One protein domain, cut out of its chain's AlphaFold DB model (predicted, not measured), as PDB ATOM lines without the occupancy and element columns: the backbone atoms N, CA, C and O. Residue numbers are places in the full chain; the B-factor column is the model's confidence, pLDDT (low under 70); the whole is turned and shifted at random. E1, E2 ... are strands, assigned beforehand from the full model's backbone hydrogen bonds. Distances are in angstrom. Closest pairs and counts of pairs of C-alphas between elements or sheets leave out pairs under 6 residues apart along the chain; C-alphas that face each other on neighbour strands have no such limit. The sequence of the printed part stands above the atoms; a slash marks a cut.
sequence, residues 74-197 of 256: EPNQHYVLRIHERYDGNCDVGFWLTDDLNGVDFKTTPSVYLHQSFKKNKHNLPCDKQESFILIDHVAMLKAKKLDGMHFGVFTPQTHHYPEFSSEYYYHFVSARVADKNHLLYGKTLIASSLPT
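Overview. This is residues 74 to 197 of the 256 residues of an uncharacterized protein of Moraxella sp. VT-16-12 (UniProt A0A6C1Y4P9). One strongly twisted sheet folds back on itself: a leaf of E3, E2 and E1 faces a smaller leaf of E5 and E6, with the long bent strand E4 as the hinge. In the long loop between E4 and E5, residues 154 to 155 pair with E3. The 124 printed residues hold no named helix and six strands, E1 to E6 along the chain, in the sheet order E3 E2 E1 E4 E5 E6, all antiparallel. The class is all strand, with 53 residues in strands; the whole is compact, with a radius of gyration of the C-alphas of 14.2 A and spans of 44, 34 and 23 A.

Arrangement. E1, residues 78 to 85, E2, residues 90 to 98, and edge strand E3, residues 111 to 119, form a meander, each the antiparallel neighbour of the one before. Within hydrogen-bond range are N 82 and O 94, 2.8 A, and N 91 and O 118, 2.8 A. E4, residues 132 to 145, is the antiparallel neighbour of E1, with N 81 and O 134 at 2.8 A; E1, E2, E3 and E4 form a Greek key, four strands in a row of which three are a meander and the first is the antiparallel neighbour of the fourth. E4 bends by 98 degrees at residue 135. A second meander joins E4, E5, residues 169 to 178, and edge strand E6, residues 189 to 191: N 142 and O 172 are 2.9 A apart, N 190 and O 176 2.7 A. The closest C-alphas of E3 and E5, Leu 114 and Tyr 171, are 6.9 A apart.

Along the chain. E1 begins at C-alpha 78 (-1.695, 48.656, 36.555) and spans 23.2 A, E2 26.2 A, E3 23.7 A, E4 29.6 A and E5 25.7 A. E6 ends at C-alpha 191 (12.942, 57.024, 45.031).

Size, cuts and confidence. The farthest C-alphas, Asp 148 and Asn 182, are 44.2 A apart. The printed part has no cut; links E2 to E3, E3 to E4 and E4 to E5 are long. Fifty residues have pLDDT under 70, among them 98 to 117 and 146 to 164.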
ATOM      1  N   GLU A  74       2.879  44.299  32.459       66.94
ATOM      2  CA  GLU A  74       2.158  43.804  31.295       66.94
ATOM      3  C   GLU A  74       1.141  44.847  30.787       66.94
ATOM      4  O   GLU A  74       0.617  45.632  31.571       66.94
ATOM      5  N   PRO A  75       0.801  44.872  29.486       59.66
ATOM      6  CA  PRO A  75      -0.004  45.947  28.891       59.66
ATOM      7  C   PRO A  75      -1.390  46.186  29.516       59.66
ATOM      8  O   PRO A  75      -1.935  47.275  29.359       59.66
ATOM      9  N   ASN A  76      -1.952  45.187  30.204       67.44
ATOM     10  CA  ASN A  76      -3.295  45.231  30.798       67.44
ATOM     11  C   ASN A  76      -3.278  45.354  32.326       67.44
ATOM     12  O   ASN A  76      -4.325  45.279  32.959       67.44
ATOM     13  N   GLN A  77      -2.092  45.515  32.902       71.12
ATOM     14  CA  GLN A  77      -1.886  45.574  34.332       71.12
ATOM     15  C   GLN A  77      -1.523  46.994  34.760       71.12
ATOM     16  O   GLN A  77      -0.838  47.743  34.059       71.12
ATOM     17  N   HIS A  78      -1.951  47.359  35.959       75.50
ATOM     18  CA  HIS A  78      -1.695  48.656  36.555       75.50
ATOM     19  C   HIS A  78      -1.112  48.477  37.945       75.50
ATOM     20  O   HIS A  78      -1.677  47.781  38.784       75.50
ATOM     21  N   TYR A  79       0.016  49.135  38.207       79.69
ATOM     22  CA  TYR A  79       0.587  49.167  39.544       79.69
ATOM     23  C   TYR A  79       0.159  50.443  40.260       79.69
ATOM     24  O   TYR A  79       0.358  51.547  39.755       79.69
ATOM     25  N   VAL A  80      -0.396  50.300  41.458       82.44
ATOM     26  CA  VAL A  80      -0.775  51.421  42.318       82.44
ATOM     27  C   VAL A  80       0.114  51.417  43.550       82.44
ATOM     28  O   VAL A  80       0.182  50.442  44.300       82.44
ATOM     29  N   LEU A  81       0.813  52.527  43.751       84.62
ATOM     30  CA  LEU A  81       1.646  52.783  44.910       84.62
ATOM     31  C   LEU A  81       0.824  53.474  45.992       84.62
ATOM     32  O   LEU A  81       0.363  54.597  45.787       84.62
ATOM     33  N   ARG A  82       0.692  52.833  47.152       83.25
ATOM     34  CA  ARG A  82       0.164  53.453  48.370       83.25
ATOM     35  C   ARG A  82       1.313  54.037  49.176       83.25
ATOM     36  O   ARG A  82       2.256  53.315  49.496       83.25
ATOM     37  N   ILE A  83       1.204  55.304  49.560       84.38
ATOM     38  CA  ILE A  83       2.138  55.972  50.474       84.38
ATOM     39  C   ILE A  83       1.333  56.588  51.620       84.38
ATOM     40  O   ILE A  83       0.331  57.264  51.376       84.38
ATOM     41  N   HIS A  84       1.759  56.358  52.861       84.12
ATOM     42  CA  HIS A  84       1.083  56.882  54.048       84.12
ATOM     43  C   HIS A  84       2.072  57.294  55.144       84.12
ATOM     44  O   HIS A  84       2.966  56.524  55.491       84.12
ATOM     45  N   GLU A  85       1.904  58.486  55.718       83.50
ATOM     46  CA  GLU A  85       2.659  58.919  56.900       83.50
ATOM     47  C   GLU A  85       2.049  58.345  58.189       83.50
ATOM     48  O   GLU A  85       0.908  58.641  58.548       83.50
ATOM     49  N   ARG A  86       2.839  57.568  58.931       77.94
ATOM     50  CA  ARG A  86       2.524  57.107  60.285       77.94
ATOM     51  C   ARG A  86       2.641  58.241  61.302       77.94
ATOM     52  O   ARG A  86       3.373  59.212  61.129       77.94
ATOM     53  N   TYR A  87       1.994  58.055  62.451       73.94
ATOM     54  CA  TYR A  87       2.028  58.996  63.577       73.94
ATOM     55  C   TYR A  87       3.434  59.308  64.125       73.94
ATOM     56  O   TYR A  87       3.611  60.335  64.776       73.94
ATOM     57  N   ASP A  88       4.425  58.449  63.878       75.06
ATOM     58  CA  ASP A  88       5.823  58.628  64.287       75.06
ATOM     59  C   ASP A  88       6.674  59.402  63.255       75.06
ATOM     60  O   ASP A  88       7.885  59.544  63.437       75.06
ATOM     61  N   GLY A  89       6.053  59.925  62.188       72.00
ATOM     62  CA  GLY A  89       6.721  60.681  61.121       72.00
ATOM     63  C   GLY A  89       7.466  59.803  60.108       72.00
ATOM     64  O   GLY A  89       8.270  60.314  59.317       72.00
ATOM     65  N   ASN A  90       7.232  58.489  60.144       75.19
ATOM     66  CA  ASN A  90       7.719  57.556  59.140       75.19
ATOM     67  C   ASN A  90       6.690  57.339  58.022       75.19
ATOM     68  O   ASN A  90       5.494  57.509  58.215       75.19
ATOM     69  N   CYS A  91       7.165  56.940  56.850       75.06
ATOM     70  CA  CYS A  91       6.374  56.744  55.643       75.06
ATOM     71  C   CYS A  91       6.295  55.266  55.303       75.06
ATOM     72  O   CYS A  91       7.333  54.670  55.014       75.06
ATOM     73  N   ASP A  92       5.089  54.716  55.286       78.44
ATOM     74  CA  ASP A  92       4.816  53.355  54.847       78.44
ATOM     75  C   ASP A  92       4.488  53.341  53.355       78.44
ATOM     76  O   ASP A  92       3.741  54.191  52.862       78.44
ATOM     77  N   VAL A  93       5.033  52.358  52.636       77.06
ATOM     78  CA  VAL A  93       4.866  52.215  51.183       77.06
ATOM     79  C   VAL A  93       4.381  50.812  50.843       77.06
ATOM     80  O   VAL A  93       5.068  49.866  51.201       77.06
ATOM     81  N   GLY A  94       3.264  50.677  50.121       77.00
ATOM     82  CA  GLY A  94       2.715  49.393  49.657       77.00
ATOM     83  C   GLY A  94       2.397  49.381  48.157       77.00
ATOM     84  O   GLY A  94       2.166  50.439  47.573       77.00
ATOM     85  N   PHE A  95       2.373  48.193  47.539       75.62
ATOM     86  CA  PHE A  95       2.168  48.023  46.094       75.62
ATOM     87  C   PHE A  95       0.955  47.159  45.806       75.62
ATOM     88  O   PHE A  95       0.789  46.073  46.367       75.62
ATOM     89  N   TRP A  96       0.149  47.612  44.861       74.12
ATOM     90  CA  TRP A  96      -0.970  46.850  44.336       74.12
ATOM     91  C   TRP A  96      -0.809  46.674  42.852       74.12
ATOM     92  O   TRP A  96      -0.329  47.578  42.176       74.12
ATOM     93  N   LEU A  97      -1.226  45.514  42.376       72.75
ATOM     94  CA  LEU A  97      -1.322  45.219  40.968       72.75
ATOM     95  C   LEU A  97      -2.805  44.970  40.687       72.75
ATOM     96  O   LEU A  97      -3.471  44.237  41.408       72.75
ATOM     97  N   THR A  98      -3.361  45.690  39.727       69.62
ATOM     98  CA  THR A  98      -4.795  45.686  39.433       69.62
ATOM     99  C   THR A  98      -5.003  45.789  37.935       69.62
ATOM    100  O   THR A  98      -4.235  46.461  37.253       69.62
ATOM    101  N   ASP A  99      -6.061  45.166  37.431       68.81
ATOM    102  CA  ASP A  99      -6.501  45.344  36.045       68.81
ATOM    103  C   ASP A  99      -7.556  46.471  35.938       68.81
ATOM    104  O   ASP A  99      -7.917  46.892  34.842       68.81
ATOM    105  N   ASP A 100      -8.036  46.994  37.078       66.25
ATOM    106  CA  ASP A 100      -9.031  48.073  37.165       66.25
ATOM    107  C   ASP A 100      -8.466  49.314  37.881       66.25
ATOM    108  O   ASP A 100      -8.020  49.248  39.032       66.25
ATOM    109  N   LEU A 101      -8.496  50.454  37.182       63.78
ATOM    110  CA  LEU A 101      -8.042  51.770  37.648       63.78
ATOM    111  C   LEU A 101      -9.094  52.525  38.474       63.78
ATOM    112  O   LEU A 101      -8.735  53.427  39.231       63.78
ATOM    113  N   ASN A 102     -10.381  52.200  38.320       58.72
ATOM    114  CA  ASN A 102     -11.485  53.047  38.787       58.72
ATOM    115  C   ASN A 102     -12.097  52.607  40.125       58.72
ATOM    116  O   ASN A 102     -13.016  53.259  40.622       58.72
ATOM    117  N   GLY A 103     -11.588  51.536  40.731       53.19
ATOM    118  CA  GLY A 103     -12.154  51.000  41.963       53.19
ATOM    119  C   GLY A 103     -11.289  49.921  42.584       53.19
ATOM    120  O   GLY A 103     -11.718  48.779  42.693       53.19
ATOM    121  N   VAL A 104     -10.071  50.273  43.004       59.31
ATOM    122  CA  VAL A 104      -9.256  49.355  43.808       59.31
ATOM    123  C   VAL A 104      -9.932  49.187  45.172       59.31
ATOM    124  O   VAL A 104      -9.758  50.005  46.073       59.31
ATOM    125  N   ASP A 105     -10.731  48.132  45.329       59.47
ATOM    126  CA  ASP A 105     -11.169  47.679  46.645       59.47
ATOM    127  C   ASP A 105      -9.990  46.963  47.314       59.47
ATOM    128  O   ASP A 105      -9.669  45.807  47.032       59.47
ATOM    129  N   PHE A 106      -9.339  47.675  48.235       57.53
ATOM    130  CA  PHE A 106      -8.149  47.221  48.959       57.53
ATOM    131  C   PHE A 106      -8.347  45.926  49.757       57.53
ATOM    132  O   PHE A 106      -7.367  45.362  50.248       57.53
ATOM    133  N   LYS A 107      -9.590  45.454  49.922       59.59
ATOM    134  CA  LYS A 107      -9.885  44.174  50.578       59.59
ATOM    135  C   LYS A 107      -9.897  42.992  49.617       59.59
ATOM    136  O   LYS A 107      -9.670  41.869  50.063       59.59
ATOM    137  N   THR A 108     -10.183  43.220  48.340       61.62
ATOM    138  CA  THR A 108     -10.425  42.148  47.363       61.62
ATOM    139  C   THR A 108      -9.403  42.123  46.240       61.62
ATOM    140  O   THR A 108      -9.201  41.065  45.649       61.62
ATOM    141  N   THR A 109      -8.750  43.250  45.947       63.41
ATOM    142  CA  THR A 109      -7.730  43.316  44.902       63.41
ATOM    143  C   THR A 109      -6.461  42.584  45.345       63.41
ATOM    144  O   THR A 109      -5.973  42.810  46.464       63.41
ATOM    145  N   PRO A 110      -5.892  41.721  44.487       61.75
ATOM    146  CA  PRO A 110      -4.649  41.047  44.809       61.75
ATOM    147  C   PRO A 110      -3.546  42.091  45.033       61.75
ATOM    148  O   PRO A 110      -3.364  43.036  44.269       61.75
ATOM    149  N   SER A 111      -2.823  41.966  46.141       62.75
ATOM    150  CA  SER A 111      -1.891  42.993  46.601       62.75
ATOM    151  C   SER A 111      -0.595  42.391  47.121       62.75
ATOM    152  O   SER A 111      -0.585  41.329  47.751       62.75
ATOM    153  N   VAL A 112       0.510  43.101  46.886       63.28
ATOM    154  CA  VAL A 112       1.809  42.802  47.486       63.28
ATOM    155  C   VAL A 112       2.068  43.850  48.558       63.28
ATOM    156  O   VAL A 112       2.567  44.950  48.302       63.28
ATOM    157  N   TYR A 113       1.712  43.520  49.799       62.06
ATOM    158  CA  TYR A 113       1.969  44.420  50.911       62.06
ATOM    159  C   TYR A 113       3.435  44.317  51.331       62.06
ATOM    160  O   TYR A 113       3.837  43.428  52.087       62.06
ATOM    161  N   LEU A 114       4.239  45.244  50.815       65.00
ATOM    162  CA  LEU A 114       5.555  45.550  51.356       65.00
ATOM    163  C   LEU A 114       5.357  46.515  52.521       65.00
ATOM    164  O   LEU A 114       4.661  47.510  52.382       65.00
ATOM    165  N   HIS A 115       5.932  46.218  53.682       64.12
ATOM    166  CA  HIS A 115       5.973  47.169  54.787       64.12
ATOM    167  C   HIS A 115       7.399  47.692  54.919       64.12
ATOM    168  O   HIS A 115       8.275  47.027  55.483       64.12
ATOM    169  N   GLN A 116       7.630  48.900  54.409       68.56
ATOM    170  CA  GLN A 116       8.897  49.598  54.565       68.56
ATOM    171  C   GLN A 116       8.649  51.017  55.060       68.56
ATOM    172  O   GLN A 116       7.890  51.763  54.452       68.56
ATOM    173  N   SER A 117       9.300  51.351  56.173       68.25
ATOM    174  CA  SER A 117       9.158  52.625  56.872       68.25
ATOM    175  C   SER A 117      10.346  53.526  56.545       68.25
ATOM    176  O   SER A 117      11.490  53.206  56.885       68.25
ATOM    177  N   PHE A 118      10.072  54.677  55.943       71.44
ATOM    178  CA  PHE A 118      11.079  55.651  55.528       71.44
ATOM    179  C   PHE A 118      10.965  56.965  56.303       71.44
ATOM    180  O   PHE A 118       9.871  57.391  56.646       71.44
ATOM    181  N   LYS A 119      12.077  57.670  56.541       70.75
ATOM    182  CA  LYS A 119      12.010  59.008  57.155       70.75
ATOM    183  C   LYS A 119      11.612  60.043  56.104       70.75
ATOM    184  O   LYS A 119      12.365  60.229  55.148       70.75
ATOM    185  N   LYS A 120      10.520  60.783  56.329       69.69
ATOM    186  CA  LYS A 120       9.953  61.785  55.398       69.69
ATOM    187  C   LYS A 120      10.993  62.698  54.723       69.69
ATOM    188  O   LYS A 120      10.943  62.909  53.520       69.69
ATOM    189  N   ASN A 121      12.005  63.155  55.461       67.25
ATOM    190  CA  ASN A 121      12.980  64.139  54.966       67.25
ATOM    191  C   ASN A 121      14.121  63.573  54.096       67.25
ATOM    192  O   ASN A 121      14.969  64.344  53.650       67.25
ATOM    193  N   LYS A 122      14.215  62.253  53.898       65.00
ATOM    194  CA  LYS A 122      15.333  61.630  53.159       65.00
ATOM    195  C   LYS A 122      14.956  61.157  51.748       65.00
ATOM    196  O   LYS A 122      15.800  60.584  51.059       65.00
ATOM    197  N   HIS A 123      13.714  61.379  51.312       70.94
ATOM    198  CA  HIS A 123      13.161  60.785  50.092       70.94
ATOM    199  C   HIS A 123      12.272  61.782  49.345       70.94
ATOM    200  O   HIS A 123      11.751  62.717  49.943       70.94
ATOM    201  N   ASN A 124      12.066  61.569  48.045       78.12
ATOM    202  CA  ASN A 124      11.140  62.374  47.237       78.12
ATOM    203  C   ASN A 124       9.734  61.745  47.168       78.12
ATOM    204  O   ASN A 124       9.006  61.942  46.194       78.12
ATOM    205  N   LEU A 125       9.373  60.968  48.191       80.25
ATOM    206  CA  LEU A 125       8.051  60.374  48.321       80.25
ATOM    207  C   LEU A 125       7.066  61.436  48.828       80.25
ATOM    208  O   LEU A 125       7.372  62.096  49.823       80.25
ATOM    209  N   PRO A 126       5.887  61.590  48.198       79.75
ATOM    210  CA  PRO A 126       4.804  62.425  48.715       79.75
ATOM    211  C   PRO A 126       4.169  61.731  49.924       79.75
ATOM    212  O   PRO A 126       3.148  61.057  49.835       79.75
ATOM    213  N   CYS A 127       4.866  61.805  51.049       80.12
ATOM    214  CA  CYS A 127       4.481  61.163  52.288       80.12
ATOM    215  C   CYS A 127       3.789  62.175  53.186       80.12
ATOM    216  O   CYS A 127       4.453  62.933  53.892       80.12
ATOM    217  N   ASP A 128       2.464  62.177  53.144       80.88
ATOM    218  CA  ASP A 128       1.619  63.023  53.975       80.88
ATOM    219  C   ASP A 128       0.685  62.178  54.846       80.88
ATOM    220  O   ASP A 128       0.511  60.973  54.643       80.88
ATOM    221  N   LYS A 129       0.071  62.823  55.845       79.56
ATOM    222  CA  LYS A 129      -0.902  62.185  56.750       79.56
ATOM    223  C   LYS A 129      -2.110  61.609  56.013       79.56
ATOM    224  O   LYS A 129      -2.765  60.705  56.527       79.56
ATOM    225  N   GLN A 130      -2.419  62.146  54.835       81.44
ATOM    226  CA  GLN A 130      -3.434  61.597  53.951       81.44
ATOM    227  C   GLN A 130      -2.809  60.526  53.058       81.44
ATOM    228  O   GLN A 130      -1.755  60.737  52.461       81.44
ATOM    229  N   GLU A 131      -3.473  59.376  52.968       79.12
ATOM    230  CA  GLU A 131      -3.051  58.307  52.066       79.12
ATOM    231  C   GLU A 131      -3.030  58.800  50.618       79.12
ATOM    232  O   GLU A 131      -3.999  59.391  50.136       79.12
ATOM    233  N   SER A 132      -1.913  58.548  49.942       80.75
ATOM    234  CA  SER A 132      -1.722  58.873  48.532       80.75
ATOM    235  C   SER A 132      -1.661  57.592  47.713       80.75
ATOM    236  O   SER A 132      -0.909  56.674  48.049       80.75
ATOM    237  N   PHE A 133      -2.432  57.558  46.628       83.38
ATOM    238  CA  PHE A 133      -2.467  56.463  45.663       83.38
ATOM    239  C   PHE A 133      -1.953  56.966  44.325       83.38
ATOM    240  O   PHE A 133      -2.504  57.911  43.765       83.38
ATOM    241  N   ILE A 134      -0.872  56.366  43.840       85.00
ATOM    242  CA  ILE A 134      -0.162  56.857  42.660       85.00
ATOM    243  C   ILE A 134      -0.024  55.717  41.665       85.00
ATOM    244  O   ILE A 134       0.580  54.693  41.977       85.00
ATOM    245  N   LEU A 135      -0.551  55.906  40.457       86.62
ATOM    246  CA  LEU A 135      -0.337  54.968  39.363       86.62
ATOM    247  C   LEU A 135       1.126  55.018  38.916       86.62
ATOM    248  O   LEU A 135       1.669  56.102  38.665       86.62
ATOM    249  N   ILE A 136       1.752  53.855  38.780       86.00
ATOM    250  CA  ILE A 136       3.157  53.717  38.398       86.00
ATOM    251  C   ILE A 136       3.321  52.720  37.246       86.00
ATOM    252  O   ILE A 136       2.532  51.785  37.125       86.00
ATOM    253  N   ASP A 137       4.329  52.933  36.392       79.69
ATOM    254  CA  ASP A 137       4.571  52.087  35.209       79.69
ATOM    255  C   ASP A 137       5.873  51.258  35.251       79.69
ATOM    256  O   ASP A 137       6.076  50.368  34.429       79.69
ATOM    257  N   HIS A 138       6.768  51.542  36.197       80.88
ATOM    258  CA  HIS A 138       8.007  50.797  36.422       80.88
ATOM    259  C   HIS A 138       8.273  50.732  37.916       80.88
ATOM    260  O   HIS A 138       8.175  51.762  38.587       80.88
ATOM    261  N   VAL A 139       8.667  49.558  38.412       80.81
ATOM    262  CA  VAL A 139       9.072  49.347  39.807       80.81
ATOM    263  C   VAL A 139      10.442  48.682  39.852       80.81
ATOM    264  O   VAL A 139      10.677  47.652  39.213       80.81
ATOM    265  N   ALA A 140      11.339  49.257  40.649       81.25
ATOM    266  CA  ALA A 140      12.595  48.644  41.045       81.25
ATOM    267  C   ALA A 140      12.542  48.259  42.526       81.25
ATOM    268  O   ALA A 140      12.251  49.087  43.400       81.25
ATOM    269  N   MET A 141      12.856  46.994  42.796       78.50
ATOM    270  CA  MET A 141      12.913  46.427  44.136       78.50
ATOM    271  C   MET A 141      14.226  45.675  44.355       78.50
ATOM    272  O   MET A 141      14.845  45.176  43.413       78.50
ATOM    273  N   LEU A 142      14.648  45.567  45.613       74.69
ATOM    274  CA  LEU A 142      15.706  44.640  46.016       74.69
ATOM    275  C   LEU A 142      15.075  43.409  46.645       74.69
ATOM    276  O   LEU A 142      14.263  43.529  47.559       74.69
ATOM    277  N   LYS A 143      15.484  42.235  46.181       76.19
ATOM    278  CA  LYS A 143      15.052  40.934  46.681       76.19
ATOM    279  C   LYS A 143      16.178  40.281  47.475       76.19
ATOM    280  O   LYS A 143      17.296  40.165  46.975       76.19
ATOM    281  N   ALA A 144      15.875  39.809  48.679       72.06
ATOM    282  CA  ALA A 144      16.783  39.016  49.510       72.06
ATOM    283  C   ALA A 144      16.077  37.752  50.001       72.06
ATOM    284  O   ALA A 144      14.893  37.786  50.324       72.06
ATOM    285  N   LYS A 145      16.784  36.621  50.059       72.06
ATOM    286  CA  LYS A 145      16.226  35.382  50.619       72.06
ATOM    287  C   LYS A 145      16.025  35.548  52.128       72.06
ATOM    288  O   LYS A 145      16.892  36.118  52.792       72.06
ATOM    289  N   LYS A 146      14.899  35.070  52.668       69.44
ATOM    290  CA  LYS A 146      14.686  35.062  54.119       69.44
ATOM    291  C   LYS A 146      15.732  34.162  54.780       69.44
ATOM    292  O   LYS A 146      15.963  33.046  54.320       69.44
ATOM    293  N   LEU A 147      16.365  34.673  55.832       63.84
ATOM    294  CA  LEU A 147      17.217  33.904  56.738       63.84
ATOM    295  C   LEU A 147      16.392  33.581  57.990       63.84
ATOM    296  O   LEU A 147      15.571  34.402  58.413       63.84
ATOM    297  N   ASP A 148      16.584  32.388  58.553       56.41
ATOM    298  CA  ASP A 148      15.865  31.951  59.751       56.41
ATOM    299  C   ASP A 148      16.046  32.967  60.893       56.41
ATOM    300  O   ASP A 148      17.156  33.396  61.195       56.41
ATOM    301  N   GLY A 149      14.938  33.378  61.521       50.75
ATOM    302  CA  GLY A 149      14.943  34.296  62.669       50.75
ATOM    303  C   GLY A 149      14.772  35.790  62.358       50.75
ATOM    304  O   GLY A 149      14.606  36.574  63.292       50.75
ATOM    305  N   MET A 150      14.735  36.212  61.087       44.31
ATOM    306  CA  MET A 150      14.378  37.594  60.728       44.31
ATOM    307  C   MET A 150      12.876  37.741  60.417       44.31
ATOM    308  O   MET A 150      12.251  36.918  59.746       44.31
ATOM    309  N   HIS A 151      12.259  38.826  60.888       41.06
ATOM    310  CA  HIS A 151      10.838  39.121  60.670       41.06
ATOM    311  C   HIS A 151      10.667  40.463  59.950       41.06
ATOM    312  O   HIS A 151      10.288  41.461  60.556       41.06
ATOM    313  N   PHE A 152      10.925  40.501  58.641       45.47
ATOM    314  CA  PHE A 152      10.471  41.605  57.789       45.47
ATOM    315  C   PHE A 152       9.226  41.148  57.019       45.47
ATOM    316  O   PHE A 152       9.280  40.334  56.099       45.47
ATOM    317  N   GLY A 153       8.054  41.572  57.484       45.44
ATOM    318  CA  GLY A 153       6.778  41.083  56.967       45.44
ATOM    319  C   GLY A 153       6.463  41.655  55.589       45.44
ATOM    320  O   GLY A 153       6.013  42.790  55.488       45.44
ATOM    321  N   VAL A 154       6.652  40.853  54.542       45.59
ATOM    322  CA  VAL A 154       5.849  40.970  53.322       45.59
ATOM    323  C   VAL A 154       4.603  40.129  53.551       45.59
ATOM    324  O   VAL A 154       4.716  38.923  53.782       45.59
ATOM    325  N   PHE A 155       3.437  40.769  53.546       49.34
ATOM    326  CA  PHE A 155       2.159  40.070  53.624       49.34
ATOM    327  C   PHE A 155       1.587  40.007  52.212       49.34
ATOM    328  O   PHE A 155       1.122  40.997  51.659       49.34
ATOM    329  N   THR A 156       1.670  38.838  51.597       52.06
ATOM    330  CA  THR A 156       1.006  38.545  50.329       52.06
ATOM    331  C   THR A 156      -0.192  37.662  50.654       52.06
ATOM    332  O   THR A 156      -0.060  36.438  50.666       52.06
ATOM    333  N   PRO A 157      -1.372  38.237  50.957       47.00
ATOM    334  CA  PRO A 157      -2.553  37.437  51.274       47.00
ATOM    335  C   PRO A 157      -2.969  36.510  50.119       47.00
ATOM    336  O   PRO A 157      -3.766  35.603  50.331       47.00
ATOM    337  N   GLN A 158      -2.433  36.711  48.908       56.94
ATOM    338  CA  GLN A 158      -2.783  35.963  47.700       56.94
ATOM    339  C   GLN A 158      -1.557  35.706  46.798       56.94
ATOM    340  O   GLN A 158      -1.539  36.091  45.632       56.94
ATOM    341  N   THR A 159      -0.518  35.035  47.315       53.06
ATOM    342  CA  THR A 159       0.699  34.660  46.543       53.06
ATOM    343  C   THR A 159       0.422  33.945  45.217       53.06
ATOM    344  O   THR A 159       1.262  33.960  44.327       53.06
ATOM    345  N   HIS A 160      -0.745  33.314  45.068       60.88
ATOM    346  CA  HIS A 160      -1.106  32.543  43.878       60.88
ATOM    347  C   HIS A 160      -1.378  33.422  42.651       60.88
ATOM    348  O   HIS A 160      -1.273  32.932  41.531       60.88
ATOM    349  N   HIS A 161      -1.718  34.700  42.842       63.59
ATOM    350  CA  HIS A 161      -1.916  35.633  41.732       63.59
ATOM    351  C   HIS A 161      -0.619  36.280  41.246       63.59
ATOM    352  O   HIS A 161      -0.580  36.725  40.106       63.59
ATOM    353  N   TYR A 162       0.440  36.254  42.064       68.19
ATOM    354  CA  TYR A 162       1.737  36.848  41.744       68.19
ATOM    355  C   TYR A 162       2.884  35.890  42.086       68.19
ATOM    356  O   TYR A 162       3.563  36.069  43.106       68.19
ATOM    357  N   PRO A 163       3.092  34.832  41.277       67.56
ATOM    358  CA  PRO A 163       4.102  33.801  41.533       67.56
ATOM    359  C   PRO A 163       5.537  34.351  41.624       67.56
ATOM    360  O   PRO A 163       6.406  33.743  42.252       67.56
ATOM    361  N   GLU A 164       5.798  35.517  41.038       69.44
ATOM    362  CA  GLU A 164       7.063  36.244  41.113       69.44
ATOM    363  C   GLU A 164       7.365  36.824  42.515       69.44
ATOM    364  O   GLU A 164       8.535  37.074  42.862       69.44
ATOM    365  N   PHE A 165       6.335  36.945  43.363       71.81
ATOM    366  CA  PHE A 165       6.425  37.339  44.769       71.81
ATOM    367  C   PHE A 165       6.254  36.137  45.705       71.81
ATOM    368  O   PHE A 165       5.166  35.813  46.184       71.81
ATOM    369  N   SER A 166       7.374  35.485  46.020       73.50
ATOM    370  CA  SER A 166       7.405  34.343  46.936       73.50
ATOM    371  C   SER A 166       7.531  34.788  48.393       73.50
ATOM    372  O   SER A 166       8.327  35.661  48.744       73.50
ATOM    373  N   SER A 167       6.793  34.107  49.271       71.44
ATOM    374  CA  SER A 167       6.880  34.297  50.724       71.44
ATOM    375  C   SER A 167       8.243  33.912  51.322       71.44
ATOM    376  O   SER A 167       8.505  34.246  52.474       71.44
ATOM    377  N   GLU A 168       9.129  33.266  50.560       72.25
ATOM    378  CA  GLU A 168      10.495  32.903  50.971       72.25
ATOM    379  C   GLU A 168      11.500  34.058  50.867       72.25
ATOM    380  O   GLU A 168      12.658  33.914  51.264       72.25
ATOM    381  N   TYR A 169      11.084  35.206  50.329       72.62
ATOM    382  CA  TYR A 169      11.952  36.356  50.105       72.62
ATOM    383  C   TYR A 169      11.427  37.615  50.801       72.62
ATOM    384  O   TYR A 169      10.231  37.776  51.053       72.62
ATOM    385  N   TYR A 170      12.348  38.519  51.115       73.38
ATOM    386  CA  TYR A 170      12.071  39.909  51.438       73.38
ATOM    387  C   TYR A 170      12.240  40.764  50.192       73.38
ATOM    388  O   TYR A 170      13.156  40.545  49.399       73.38
ATOM    389  N   TYR A 171      11.384  41.771  50.070       74.00
ATOM    390  CA  TYR A 171      11.394  42.720  48.970       74.00
ATOM    391  C   TYR A 171      11.461  44.136  49.550       74.00
ATOM    392  O   TYR A 171      10.700  44.473  50.457       74.00
ATOM    393  N   HIS A 172      12.378  44.954  49.037       75.88
ATOM    394  CA  HIS A 172      12.544  46.358  49.414       75.88
ATOM    395  C   HIS A 172      12.200  47.235  48.240       75.88
ATOM    396  O   HIS A 172      12.750  47.052  47.155       75.88
ATOM    397  N   PHE A 173      11.358  48.228  48.475       78.81
ATOM    398  CA  PHE A 173      11.112  49.246  47.478       78.81
ATOM    399  C   PHE A 173      12.341  50.139  47.313       78.81
ATOM    400  O   PHE A 173      12.932  50.581  48.300       78.81
ATOM    401  N   VAL A 174      12.716  50.414  46.064       79.19
ATOM    402  CA  VAL A 174      13.795  51.354  45.740       79.19
ATOM    403  C   VAL A 174      13.261  52.533  44.955       79.19
ATOM    404  O   VAL A 174      13.485  53.684  45.325       79.19
ATOM    405  N   SER A 175      12.578  52.265  43.846       84.94
ATOM    406  CA  SER A 175      12.054  53.333  43.011       84.94
ATOM    407  C   SER A 175      10.863  52.905  42.175       84.94
ATOM    408  O   SER A 175      10.682  51.727  41.866       84.94
ATOM    409  N   ALA A 176      10.049  53.889  41.808       86.69
ATOM    410  CA  ALA A 176       8.963  53.728  40.860       86.69
ATOM    411  C   ALA A 176       8.822  54.957  39.967       86.69
ATOM    412  O   ALA A 176       9.086  56.075  40.408       86.69
ATOM    413  N   ARG A 177       8.369  54.777  38.726       87.25
ATOM    414  CA  ARG A 177       8.037  55.897  37.831       87.25
ATOM    415  C   ARG A 177       6.534  56.138  37.816       87.25
ATOM    416  O   ARG A 177       5.767  55.201  37.626       87.25
ATOM    417  N   VAL A 178       6.126  57.391  38.008       87.69
ATOM    418  CA  VAL A 178       4.712  57.793  38.022       87.69
ATOM    419  C   VAL A 178       4.151  57.820  36.603       87.69
ATOM    420  O   VAL A 178       4.684  58.518  35.735       87.69
ATOM    421  N   ALA A 179       3.049  57.104  36.404       86.62
ATOM    422  CA  ALA A 179       2.376  56.929  35.121       86.62
ATOM    423  C   ALA A 179       1.054  57.702  35.005       86.62
ATOM    424  O   ALA A 179       0.557  57.899  33.897       86.62
ATOM    425  N   ASP A 180       0.489  58.168  36.122       83.50
ATOM    426  CA  ASP A 180      -0.725  58.987  36.102       83.50
ATOM    427  C   ASP A 180      -0.446  60.361  35.478       83.50
ATOM    428  O   ASP A 180       0.218  61.201  36.086       83.50
ATOM    429  N   LYS A 181      -0.983  60.591  34.272       83.88
ATOM    430  CA  LYS A 181      -0.865  61.851  33.515       83.88
ATOM    431  C   LYS A 181      -1.491  63.048  34.222       83.88
ATOM    432  O   LYS A 181      -1.085  64.177  33.955       83.88
ATOM    433  N   ASN A 182      -2.465  62.809  35.095       82.50
ATOM    434  CA  ASN A 182      -3.172  63.860  35.821       82.50
ATOM    435  C   ASN A 182      -2.486  64.204  37.152       82.50
ATOM    436  O   ASN A 182      -2.817  65.213  37.776       82.50
ATOM    437  N   HIS A 183      -1.509  63.404  37.587       81.56
ATOM    438  CA  HIS A 183      -0.779  63.643  38.823       81.56
ATOM    439  C   HIS A 183       0.330  64.686  38.624       81.56
ATOM    440  O   HIS A 183       1.090  64.644  37.657       81.56
ATOM    441  N   LEU A 184       0.547  65.559  39.614       85.19
ATOM    442  CA  LEU A 184       1.622  66.575  39.619       85.19
ATOM    443  C   LEU A 184       3.050  65.999  39.511       85.19
ATOM    444  O   LEU A 184       4.031  66.727  39.335       85.19
ATOM    445  N   LEU A 185       3.177  64.685  39.679       85.06
ATOM    446  CA  LEU A 185       4.439  63.952  39.648       85.06
ATOM    447  C   LEU A 185       4.567  63.088  38.391       85.06
ATOM    448  O   LEU A 185       5.506  62.302  38.326       85.06
ATOM    449  N   TYR A 186       3.671  63.228  37.407       86.44
ATOM    450  CA  TYR A 186       3.724  62.474  36.156       86.44
ATOM    451  C   TYR A 186       5.124  62.488  35.529       86.44
ATOM    452  O   TYR A 186       5.770  63.537  35.433       86.44
ATOM    453  N   GLY A 187       5.613  61.310  35.135       81.88
ATOM    454  CA  GLY A 187       6.938  61.131  34.542       81.88
ATOM    455  C   GLY A 187       8.108  61.253  35.525       81.88
ATOM    456  O   GLY A 187       9.245  60.961  35.149       81.88
ATOM    457  N   LYS A 188       7.874  61.640  36.787       87.00
ATOM    458  CA  LYS A 188       8.922  61.656  37.815       87.00
ATOM    459  C   LYS A 188       9.168  60.252  38.355       87.00
ATOM    460  O   LYS A 188       8.271  59.415  38.434       87.00
ATOM    461  N   THR A 189      10.412  60.019  38.765       86.44
ATOM    462  CA  THR A 189      10.805  58.802  39.480       86.44
ATOM    463  C   THR A 189      10.763  59.070  40.979       86.44
ATOM    464  O   THR A 189      11.502  59.915  41.490       86.44
ATOM    465  N   LEU A 190       9.887  58.359  41.674       85.25
ATOM    466  CA  LEU A 190       9.858  58.258  43.125       85.25
ATOM    467  C   LEU A 190      10.986  57.326  43.555       85.25
ATOM    468  O   LEU A 190      11.143  56.246  42.993       85.25
ATOM    469  N   ILE A 191      11.784  57.747  44.524       80.50
ATOM    470  CA  ILE A 191      12.942  57.024  45.031       80.50
ATOM    471  C   ILE A 191      12.822  56.974  46.545       80.50
ATOM    472  O   ILE A 191      12.911  57.988  47.245       80.50
ATOM    473  N   ALA A 192      12.677  55.760  47.043       71.69
ATOM    474  CA  ALA A 192      12.873  55.451  48.435       71.69
ATOM    475  C   ALA A 192      14.272  54.858  48.559       71.69
ATOM    476  O   ALA A 192      14.536  53.722  48.176       71.69
ATOM    477  N   SER A 193      15.213  55.666  49.042       61.62
ATOM    478  CA  SER A 193      16.551  55.167  49.337       61.62
ATOM    479  C   SER A 193      16.433  54.181  50.498       61.62
ATOM    480  O   SER A 193      16.367  54.573  51.660       61.62
ATOM    481  N   SER A 194      16.340  52.899  50.151       52.16
ATOM    482  CA  SER A 194      16.284  51.766  51.071       52.16
ATOM    483  C   SER A 194      17.643  51.408  51.645       52.16
ATOM    484  O   SER A 194      17.720  50.478  52.445       52.16
ATOM    485  N   LEU A 195      18.701  52.152  51.284       49.97
ATOM    486  CA  LEU A 195      19.959  52.112  52.012       49.97
ATOM    487  C   LEU A 195      19.588  52.281  53.487       49.97
ATOM    488  O   LEU A 195      19.114  53.365  53.853       49.97
ATOM    489  N   PRO A 196      19.760  51.242  54.335       45.91
ATOM    490  CA  PRO A 196      19.650  51.442  55.765       45.91
ATOM    491  C   PRO A 196      20.563  52.606  56.015       45.91
ATOM    492  O   PRO A 196      21.706  52.571  55.555       45.91
ATOM    493  N   THR A 197      20.015  53.671  56.605       45.34
ATOM    494  CA  THR A 197      20.765  54.895  56.862       45.34
ATOM    495  C   THR A 197      22.123  54.442  57.338       45.34
ATOM    496  O   THR A 197      22.191  53.808  58.391       45.34
TER     497      THR A 197